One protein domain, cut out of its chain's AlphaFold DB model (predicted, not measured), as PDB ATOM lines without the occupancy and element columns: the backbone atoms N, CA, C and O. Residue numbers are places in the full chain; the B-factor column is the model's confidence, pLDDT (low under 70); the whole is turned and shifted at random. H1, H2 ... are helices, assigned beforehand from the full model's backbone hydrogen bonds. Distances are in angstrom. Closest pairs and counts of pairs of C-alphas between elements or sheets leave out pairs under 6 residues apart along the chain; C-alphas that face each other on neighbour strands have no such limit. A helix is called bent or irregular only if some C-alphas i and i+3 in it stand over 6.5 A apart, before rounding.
ATOM      1  N   LEU A  52     162.008 142.636  79.150       86.88
ATOM      2  CA  LEU A  52     160.673 142.850  79.731       86.88
ATOM      3  C   LEU A  52     160.520 144.109  80.612       86.88
ATOM      4  O   LEU A  52     159.405 144.430  81.008       86.88
ATOM      5  N   SER A  53     161.597 144.857  80.866       85.44
ATOM      6  CA  SER A  53     161.584 146.048  81.725       85.44
ATOM      7  C   SER A  53     160.802 147.240  81.158       85.44
ATOM      8  O   SER A  53     160.474 148.145  81.912       85.44
ATOM      9  N   GLY A  54     160.489 147.234  79.857       82.31
ATOM     10  CA  GLY A  54     159.733 148.290  79.170       82.31
ATOM     11  C   GLY A  54     158.238 148.001  78.977       82.31
ATOM     12  O   GLY A  54     157.604 148.645  78.146       82.31
ATOM     13  N   ILE A  55     157.668 146.999  79.662       82.56
ATOM     14  CA  ILE A  55     156.226 146.712  79.577       82.56
ATOM     15  C   ILE A  55     155.475 147.587  80.593       82.56
ATOM     16  O   ILE A  55     155.331 147.213  81.757       82.56
ATOM     17  N   ASP A  56     154.970 148.741  80.144       73.56
ATOM     18  CA  ASP A  56     154.351 149.739  81.031       73.56
ATOM     19  C   ASP A  56     152.969 149.334  81.559       73.56
ATOM     20  O   ASP A  56     152.809 149.134  82.757       73.56
ATOM     21  N   GLN A  57     151.936 149.214  80.715       67.31
ATOM     22  CA  GLN A  57     150.578 148.828  81.163       67.31
ATOM     23  C   GLN A  57     149.976 147.623  80.435       67.31
ATOM     24  O   GLN A  57     148.929 147.137  80.855       67.31
ATOM     25  N   GLY A  58     150.665 147.090  79.424       68.06
ATOM     26  CA  GLY A  58     150.184 145.993  78.589       68.06
ATOM     27  C   GLY A  58     148.921 146.361  77.804       68.06
ATOM     28  O   GLY A  58     147.853 146.599  78.369       68.06
ATOM     29  N   LYS A  59     149.029 146.421  76.480       77.81
ATOM     30  CA  LYS A  59     147.929 146.827  75.594       77.81
ATOM     31  C   LYS A  59     146.830 145.769  75.514       77.81
ATOM     32  O   LYS A  59     145.656 146.111  75.402       77.81
ATOM     33  N   ASP A  60     147.199 144.501  75.628       82.62
ATOM     34  CA  ASP A  60     146.313 143.351  75.521       82.62
ATOM     35  C   ASP A  60     146.543 142.344  76.663       82.62
ATOM     36  O   ASP A  60     147.375 142.540  77.554       82.62
ATOM     37  N   LEU A  61     145.736 141.279  76.692       84.88
ATOM     38  CA  LEU A  61     145.846 140.242  77.718       84.88
ATOM     39  C   LEU A  61     147.254 139.605  77.750       84.88
ATOM     40  O   LEU A  61     147.806 139.517  78.847       84.88
ATOM     41  N   PRO A  62     147.877 139.234  76.612       84.62
ATOM     42  CA  PRO A  62     149.246 138.731  76.605       84.62
ATOM     43  C   PRO A  62     150.284 139.677  77.215       84.62
ATOM     44  O   PRO A  62     151.049 139.246  78.082       84.62
ATOM     45  N   GLU A  63     150.313 140.957  76.834       83.31
ATOM     46  CA  GLU A  63     151.277 141.903  77.407       83.31
ATOM     47  C   GLU A  63     151.044 142.104  78.913       83.31
ATOM     48  O   GLU A  63     152.002 142.155  79.689       83.31
ATOM     49  N   LYS A  64     149.780 142.146  79.361       86.94
ATOM     50  CA  LYS A  64     149.441 142.209  80.794       86.94
ATOM     51  C   LYS A  64     149.919 140.968  81.546       86.94
ATOM     52  O   LYS A  64     150.464 141.092  82.646       86.94
ATOM     53  N   THR A  65     149.759 139.781  80.961       86.44
ATOM     54  CA  THR A  65     150.280 138.533  81.532       86.44
ATOM     55  C   THR A  65     151.804 138.567  81.626       86.44
ATOM     56  O   THR A  65     152.353 138.219  82.672       86.44
ATOM     57  N   LEU A  66     152.497 139.030  80.583       85.81
ATOM     58  CA  LEU A  66     153.956 139.149  80.585       85.81
ATOM     59  C   LEU A  66     154.458 140.141  81.632       85.81
ATOM     60  O   LEU A  66     155.417 139.831  82.340       85.81
ATOM     61  N   LYS A  67     153.784 141.286  81.787       86.94
ATOM     62  CA  LYS A  67     154.081 142.248  82.851       86.94
ATOM     63  C   LYS A  67     153.953 141.602  84.229       86.94
ATOM     64  O   LYS A  67     154.885 141.659  85.029       86.94
ATOM     65  N   PHE A  68     152.829 140.938  84.492       86.50
ATOM     66  CA  PHE A  68     152.597 140.258  85.765       86.50
ATOM     67  C   PHE A  68     153.679 139.210  86.054       86.50
ATOM     68  O   PHE A  68     154.226 139.147  87.155       86.50
ATOM     69  N   VAL A  69     154.022 138.408  85.046       84.88
ATOM     70  CA  VAL A  69     155.068 137.388  85.133       84.88
ATOM     71  C   VAL A  69     156.434 138.016  85.440       84.88
ATOM     72  O   VAL A  69     157.122 137.548  86.350       84.88
ATOM     73  N   TYR A  70     156.797 139.094  84.737       84.62
ATOM     74  CA  TYR A  70     158.024 139.852  84.974       84.62
ATOM     75  C   TYR A  70     158.086 140.419  86.392       84.62
ATOM     76  O   TYR A  70     159.147 140.359  87.002       84.62
ATOM     77  N   GLU A  71     156.986 140.931  86.944       85.12
ATOM     78  CA  GLU A  71     156.964 141.529  88.284       85.12
ATOM     79  C   GLU A  71     156.973 140.479  89.404       85.12
ATOM     80  O   GLU A  71     157.682 140.634  90.407       85.12
ATOM     81  N   LYS A  72     156.192 139.403  89.256       85.69
ATOM     82  CA  LYS A  72     155.878 138.484  90.361       85.69
ATOM     83  C   LYS A  72     156.737 137.230  90.403       85.69
ATOM     84  O   LYS A  72     157.011 136.738  91.497       85.69
ATOM     85  N   LEU A  73     157.184 136.701  89.264       85.56
ATOM     86  CA  LEU A  73     157.914 135.432  89.268       85.56
ATOM     87  C   LEU A  73     159.399 135.627  89.592       85.56
ATOM     88  O   LEU A  73     160.068 136.539  89.099       85.56
ATOM     89  N   GLN A  74     159.937 134.716  90.410       82.44
ATOM     90  CA  GLN A  74     161.336 134.767  90.839       82.44
ATOM     91  C   GLN A  74     162.316 134.577  89.680       82.44
ATOM     92  O   GLN A  74     163.361 135.220  89.649       82.44
ATOM     93  N   GLN A  75     161.946 133.760  88.693       80.62
ATOM     94  CA  GLN A  75     162.784 133.469  87.531       80.62
ATOM     95  C   GLN A  75     163.068 134.685  86.637       80.62
ATOM     96  O   GLN A  75     163.855 134.540  85.720       80.62
ATOM     97  N   PHE A  76     162.431 135.844  86.862       82.44
ATOM     98  CA  PHE A  76     162.681 137.104  86.140       82.44
ATOM     99  C   PHE A  76     163.353 138.176  87.015       82.44
ATOM    100  O   PHE A  76     163.582 139.299  86.562       82.44
ATOM    101  N   ARG A  77     163.687 137.859  88.276       84.31
ATOM    102  CA  ARG A  77     164.335 138.804  89.206       84.31
ATOM    103  C   ARG A  77     165.684 139.299  88.693       84.31
ATOM    104  O   ARG A  77     166.024 140.455  88.920       84.31
ATOM    105  N   HIS A  78     166.439 138.448  88.007       84.19
ATOM    106  CA  HIS A  78     167.739 138.800  87.435       84.19
ATOM    107  C   HIS A  78     167.623 139.871  86.344       84.19
ATOM    108  O   HIS A  78     168.500 140.722  86.257       84.19
ATOM    109  N   TYR A  79     166.529 139.907  85.574       87.44
ATOM    110  CA  TYR A  79     166.292 140.986  84.607       87.44
ATOM    111  C   TYR A  79     165.984 142.322  85.282       87.44
ATOM    112  O   TYR A  79     166.433 143.354  84.790       87.44
ATOM    113  N   ARG A  80     165.290 142.306  86.430       87.62
ATOM    114  CA  ARG A  80     165.092 143.513  87.252       87.62
ATOM    115  C   ARG A  80     166.419 144.031  87.790       87.62
ATOM    116  O   ARG A  80     166.760 145.177  87.548       87.62
ATOM    117  N   GLY A  81     167.230 143.150  88.377       90.50
ATOM    118  CA  GLY A  81     168.570 143.523  88.838       90.50
ATOM    119  C   GLY A  81     169.470 144.048  87.712       90.50
ATOM    120  O   GLY A  81     170.241 144.978  87.927       90.50
ATOM    121  N   LEU A  82     169.348 143.502  86.496       91.06
ATOM    122  CA  LEU A  82     170.068 144.000  85.322       91.06
ATOM    123  C   LEU A  82     169.588 145.393  84.897       91.06
ATOM    124  O   LEU A  82     170.410 146.227  84.515       91.06
ATOM    125  N   ARG A  83     168.275 145.648  84.957       93.00
ATOM    126  CA  ARG A  83     167.698 146.973  84.713       93.00
ATOM    127  C   ARG A  83     168.210 147.981  85.740       93.00
ATOM    128  O   ARG A  83     168.749 149.009  85.339       93.00
ATOM    129  N   ASP A  84     168.122 147.644  87.022       93.62
ATOM    130  CA  ASP A  84     168.558 148.493  88.135       93.62
ATOM    131  C   ASP A  84     170.060 148.797  88.056       93.62
ATOM    132  O   ASP A  84     170.480 149.932  88.267       93.62
ATOM    133  N   PHE A  85     170.880 147.803  87.694       94.38
ATOM    134  CA  PHE A  85     172.313 147.990  87.456       94.38
ATOM    135  C   PHE A  85     172.582 149.043  86.374       94.38
ATOM    136  O   PHE A  85     173.436 149.904  86.566       94.38
ATOM    137  N   LYS A  86     171.851 148.992  85.254       95.62
ATOM    138  CA  LYS A  86     172.032 149.918  84.126       95.62
ATOM    139  C   LYS A  86     171.505 151.317  84.429       95.62
ATOM    140  O   LYS A  86     172.102 152.288  83.979       95.62
ATOM    141  N   GLU A  87     170.429 151.425  85.205       96.50
ATOM    142  CA  GLU A  87     169.820 152.705  85.585       96.50
ATOM    143  C   GLU A  87     170.808 153.631  86.318       96.50
ATOM    144  O   GLU A  87     170.737 154.849  86.172       96.50
ATOM    145  N   LYS A  88     171.800 153.060  87.021       96.88
ATOM    146  CA  LYS A  88     172.867 153.803  87.718       96.88
ATOM    147  C   LYS A  88     173.637 154.785  86.829       96.88
ATOM    148  O   LYS A  88     174.197 155.743  87.349       96.88
ATOM    149  N   PHE A  89     173.688 154.546  85.518       96.31
ATOM    150  CA  PHE A  89     174.461 155.352  84.565       96.31
ATOM    151  C   PHE A  89     173.604 156.369  83.796       96.31
ATOM    152  O   PHE A  89     174.090 156.971  82.843       96.31
ATOM    153  N   GLY A  90     172.330 156.540  84.170       95.38
ATOM    154  CA  GLY A  90     171.390 157.446  83.498       95.38
ATOM    155  C   GLY A  90     171.189 157.181  81.996       95.38
ATOM    156  O   GLY A  90     171.238 158.133  81.214       95.38
ATOM    157  N   PRO A  91     171.001 155.923  81.545       96.00
ATOM    158  CA  PRO A  91     170.887 155.621  80.124       96.00
ATOM    159  C   PRO A  91     169.561 156.115  79.530       96.00
ATOM    160  O   PRO A  91     168.530 156.185  80.200       96.00
ATOM    161  N   VAL A  92     169.564 156.363  78.219       95.06
ATOM    162  CA  VAL A  92     168.327 156.558  77.452       95.06
ATOM    163  C   VAL A  92     167.779 155.196  77.035       95.06
ATOM    164  O   VAL A  92     168.419 154.443  76.296       95.06
ATOM    165  N   TRP A  93     166.571 154.875  77.496       93.62
ATOM    166  CA  TRP A  93     165.943 153.585  77.232       93.62
ATOM    167  C   TRP A  93     165.237 153.543  75.884       93.62
ATOM    168  O   TRP A  93     164.391 154.376  75.576       93.62
ATOM    169  N   HIS A  94     165.554 152.506  75.114       91.38
ATOM    170  CA  HIS A  94     164.940 152.230  73.823       91.38
ATOM    171  C   HIS A  94     164.228 150.881  73.867       91.38
ATOM    172  O   HIS A  94     164.813 149.865  74.255       91.38
ATOM    173  N   ASN A  95     162.968 150.861  73.437       89.62
ATOM    174  CA  ASN A  95     162.188 149.632  73.381       89.62
ATOM    175  C   ASN A  95     162.710 148.704  72.278       89.62
ATOM    176  O   ASN A  95     162.982 149.125  71.152       89.62
ATOM    177  N   LYS A  96     162.816 147.415  72.604       88.06
ATOM    178  CA  LYS A  96     163.035 146.331  71.642       88.06
ATOM    179  C   LYS A  96     161.776 145.476  71.603       88.06
ATOM    180  O   LYS A  96     161.215 145.155  72.648       88.06
ATOM    181  N   TYR A  97     161.341 145.124  70.400       86.00
ATOM    182  CA  TYR A  97     160.071 144.446  70.164       86.00
ATOM    183  C   TYR A  97     160.309 143.017  69.689       86.00
ATOM    184  O   TYR A  97     161.227 142.758  68.911       86.00
ATOM    185  N   LEU A  98     159.465 142.098  70.151       84.69
ATOM    186  CA  LEU A  98     159.392 140.741  69.631       84.69
ATOM    187  C   LEU A  98     158.266 140.674  68.603       84.69
ATOM    188  O   LEU A  98     157.135 141.046  68.905       84.69
ATOM    189  N   ILE A  99     158.575 140.162  67.416       87.00
ATOM    190  CA  ILE A  99     157.581 139.881  66.381       87.00
ATOM    191  C   ILE A  99     157.195 138.406  66.496       87.00
ATOM    192  O   ILE A  99     158.066 137.538  66.535       87.00
ATOM    193  N   TYR A 100     155.896 138.129  66.564       86.44
ATOM    194  CA  TYR A 100     155.324 136.786  66.652       86.44
ATOM    195  C   TYR A 100     154.038 136.713  65.818       86.44
ATOM    196  O   TYR A 100     153.473 137.750  65.465       86.44
ATOM    197  N   GLN A 101     153.592 135.504  65.466       87.44
ATOM    198  CA  GLN A 101     152.423 135.315  64.596       87.44
ATOM    199  C   GLN A 101     151.144 135.111  65.405       87.44
ATOM    200  O   GLN A 101     150.082 135.612  65.029       87.44
ATOM    201  N   HIS A 102     151.239 134.409  66.535       87.12
ATOM    202  CA  HIS A 102     150.091 134.085  67.368       87.12
ATOM    203  C   HIS A 102     150.372 134.286  68.859       87.12
ATOM    204  O   HIS A 102     151.485 134.083  69.333       87.12
ATOM    205  N   HIS A 103     149.343 134.612  69.651       83.62
ATOM    206  CA  HIS A 103     149.505 134.829  71.099       83.62
ATOM    207  C   HIS A 103     150.087 133.617  71.845       83.62
ATOM    208  O   HIS A 103     150.774 133.793  72.849       83.62
ATOM    209  N   TYR A 104     149.851 132.391  71.367       83.31
ATOM    210  CA  TYR A 104     150.407 131.176  71.974       83.31
ATOM    211  C   TYR A 104     151.933 131.078  71.831       83.31
ATOM    212  O   TYR A 104     152.570 130.430  72.663       83.31
ATOM    213  N   ASP A 105     152.542 131.783  70.872       84.75
ATOM    214  CA  ASP A 105     154.002 131.845  70.722       84.75
ATOM    215  C   ASP A 105     154.664 132.420  71.987       84.75
ATOM    216  O   ASP A 105     155.758 132.004  72.381       84.75
ATOM    217  N   LEU A 106     153.961 133.311  72.695       82.88
ATOM    218  CA  LEU A 106     154.434 133.952  73.923       82.88
ATOM    219  C   LEU A 106     154.557 132.983  75.106       82.88
ATOM    220  O   LEU A 106     155.319 133.253  76.033       82.88
ATOM    221  N   ILE A 107     153.905 131.816  75.064       81.94
ATOM    222  CA  ILE A 107     154.102 130.756  76.071       81.94
ATOM    223  C   ILE A 107     155.559 130.268  76.047       81.94
ATOM    224  O   ILE A 107     156.134 129.925  77.081       81.94
ATOM    225  N   SER A 108     156.187 130.274  74.869       81.56
ATOM    226  CA  SER A 108     157.583 129.869  74.696       81.56
ATOM    227  C   SER A 108     158.593 130.969  75.045       81.56
ATOM    228  O   SER A 108     159.794 130.691  75.123       81.56
ATOM    229  N   LEU A 109     158.128 132.195  75.321       80.62
ATOM    230  CA  LEU A 109     158.974 133.369  75.537       80.62
ATOM    231  C   LEU A 109     160.073 133.161  76.587       80.62
ATOM    232  O   LEU A 109     161.213 133.526  76.301       80.62
ATOM    233  N   PRO A 110     159.824 132.537  77.757       78.06
ATOM    234  CA  PRO A 110     160.890 132.314  78.732       78.06
ATOM    235  C   PRO A 110     162.029 131.453  78.165       78.06
ATOM    236  O   PRO A 110     163.201 131.716  78.426       78.06
ATOM    237  N   LYS A 111     161.701 130.441  77.348       80.38
ATOM    238  CA  LYS A 111     162.701 129.587  76.686       80.38
ATOM    239  C   LYS A 111     163.453 130.358  75.602       80.38
ATOM    240  O   LYS A 111     164.671 130.220  75.511       80.38
ATOM    241  N   ALA A 112     162.750 131.172  74.815       80.56
ATOM    242  CA  ALA A 112     163.354 132.002  73.775       80.56
ATOM    243  C   ALA A 112     164.323 133.038  74.370       80.56
ATOM    244  O   ALA A 112     165.471 133.117  73.939       80.56
ATOM    245  N   LEU A 113     163.903 133.753  75.421       78.50
ATOM    246  CA  LEU A 113     164.750 134.707  76.142       78.50
ATOM    247  C   LEU A 113     165.980 134.020  76.736       78.50
ATOM    248  O   LEU A 113     167.094 134.482  76.520       78.50
ATOM    249  N   ASN A 114     165.812 132.873  77.400       75.81
ATOM    250  CA  ASN A 114     166.951 132.116  77.919       75.81
ATOM    251  C   ASN A 114     167.917 131.655  76.821       75.81
ATOM    252  O   ASN A 114     169.112 131.579  77.073       75.81
ATOM    253  N   LYS A 115     167.436 131.336  75.615       78.38
ATOM    254  CA  LYS A 115     168.309 130.943  74.501       78.38
ATOM    255  C   LYS A 115     169.128 132.120  73.970       78.38
ATOM    256  O   LYS A 115     170.299 131.934  73.675       78.38
ATOM    257  N   VAL A 116     168.521 133.300  73.854       74.56
ATOM    258  CA  VAL A 116     169.182 134.512  73.336       74.56
ATOM    259  C   VAL A 116     170.122 135.135  74.368       74.56
ATOM    260  O   VAL A 116     171.094 135.780  74.003       74.56
ATOM    261  N   MET A 117     169.837 134.950  75.657       71.81
ATOM    262  CA  MET A 117     170.592 135.568  76.748       71.81
ATOM    263  C   MET A 117     171.637 134.667  77.397       71.81
ATOM    264  O   MET A 117     172.309 135.107  78.331       71.81
ATOM    265  N   LYS A 118     171.746 133.404  76.978       62.56
ATOM    266  CA  LYS A 118     172.863 132.572  77.421       62.56
ATOM    267  C   LYS A 118     174.156 133.136  76.809       62.56
ATOM    268  O   LYS A 118     174.160 133.345  75.598       62.56
ATOM    269  N   PRO A 119     175.186 133.404  77.632       52.22
ATOM    270  CA  PRO A 119     176.505 133.791  77.144       52.22
ATOM    271  C   PRO A 119     177.189 132.646  76.390       52.22
ATOM    272  O   PRO A 119     176.765 131.476  76.561       52.22
TER     273      PRO A 119
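Overview. This is residues 52 to 119 of the 119 residues of the protein "DUF2156 domain-containing protein" of Arcticibacter tournemirensis (UniProt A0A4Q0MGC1). From Leu 52 in the middle, the printed part leads to H1, which meets H2 end to end in an L-shaped corner. Residues 88 to 102, a long stretch with no named element, then run back to H3, whose start lies near that of H1. The 68 residues, with helices H1, H2, H3 in order and no named strand, are all helix in class. The whole is only just compact, close to loose, with a radius of gyration of 12.6 A, spanning 37 by 28 by 23 A.

Arrangement. H1, residues 61 to 72, and H2, residues 74 to 87, touch only at the corner, about perpendicular at 83 degrees; their closest C-alphas, Tyr 70 and Phe 76, are 5.5 A apart. H3, residues 103 to 117, is close to H1 but not clearly touching: the closest C-alphas, Pro 62 and His 103, are 6.8 A apart. They run the same way at a steep tilt of 41 degrees. H2 and H3 are apart. Every O i to N i+4 pair is within hydrogen-bond range in H1, 8 of 10 in H2 and 6 of 11 in H3.

Along the chain. H1 begins at C-alpha 61 (145.846, 140.242, 77.718). H2 is 20.5 A long and irregular, C-alphas 75 and 78 being 7.3 A apart. H3, 21.8 A and irregular with C-alphas 107 and 110 7.5 A apart, ends at C-alpha 117 (170.592, 135.568, 76.748).

Size, cuts and confidence. The farthest C-alphas, Phe 89 and His 102, are 36.6 A apart. The printed part has no cut; H2 to H3 is a long link. Residues 57 to 58 and 118 to 119 have pLDDT under 70.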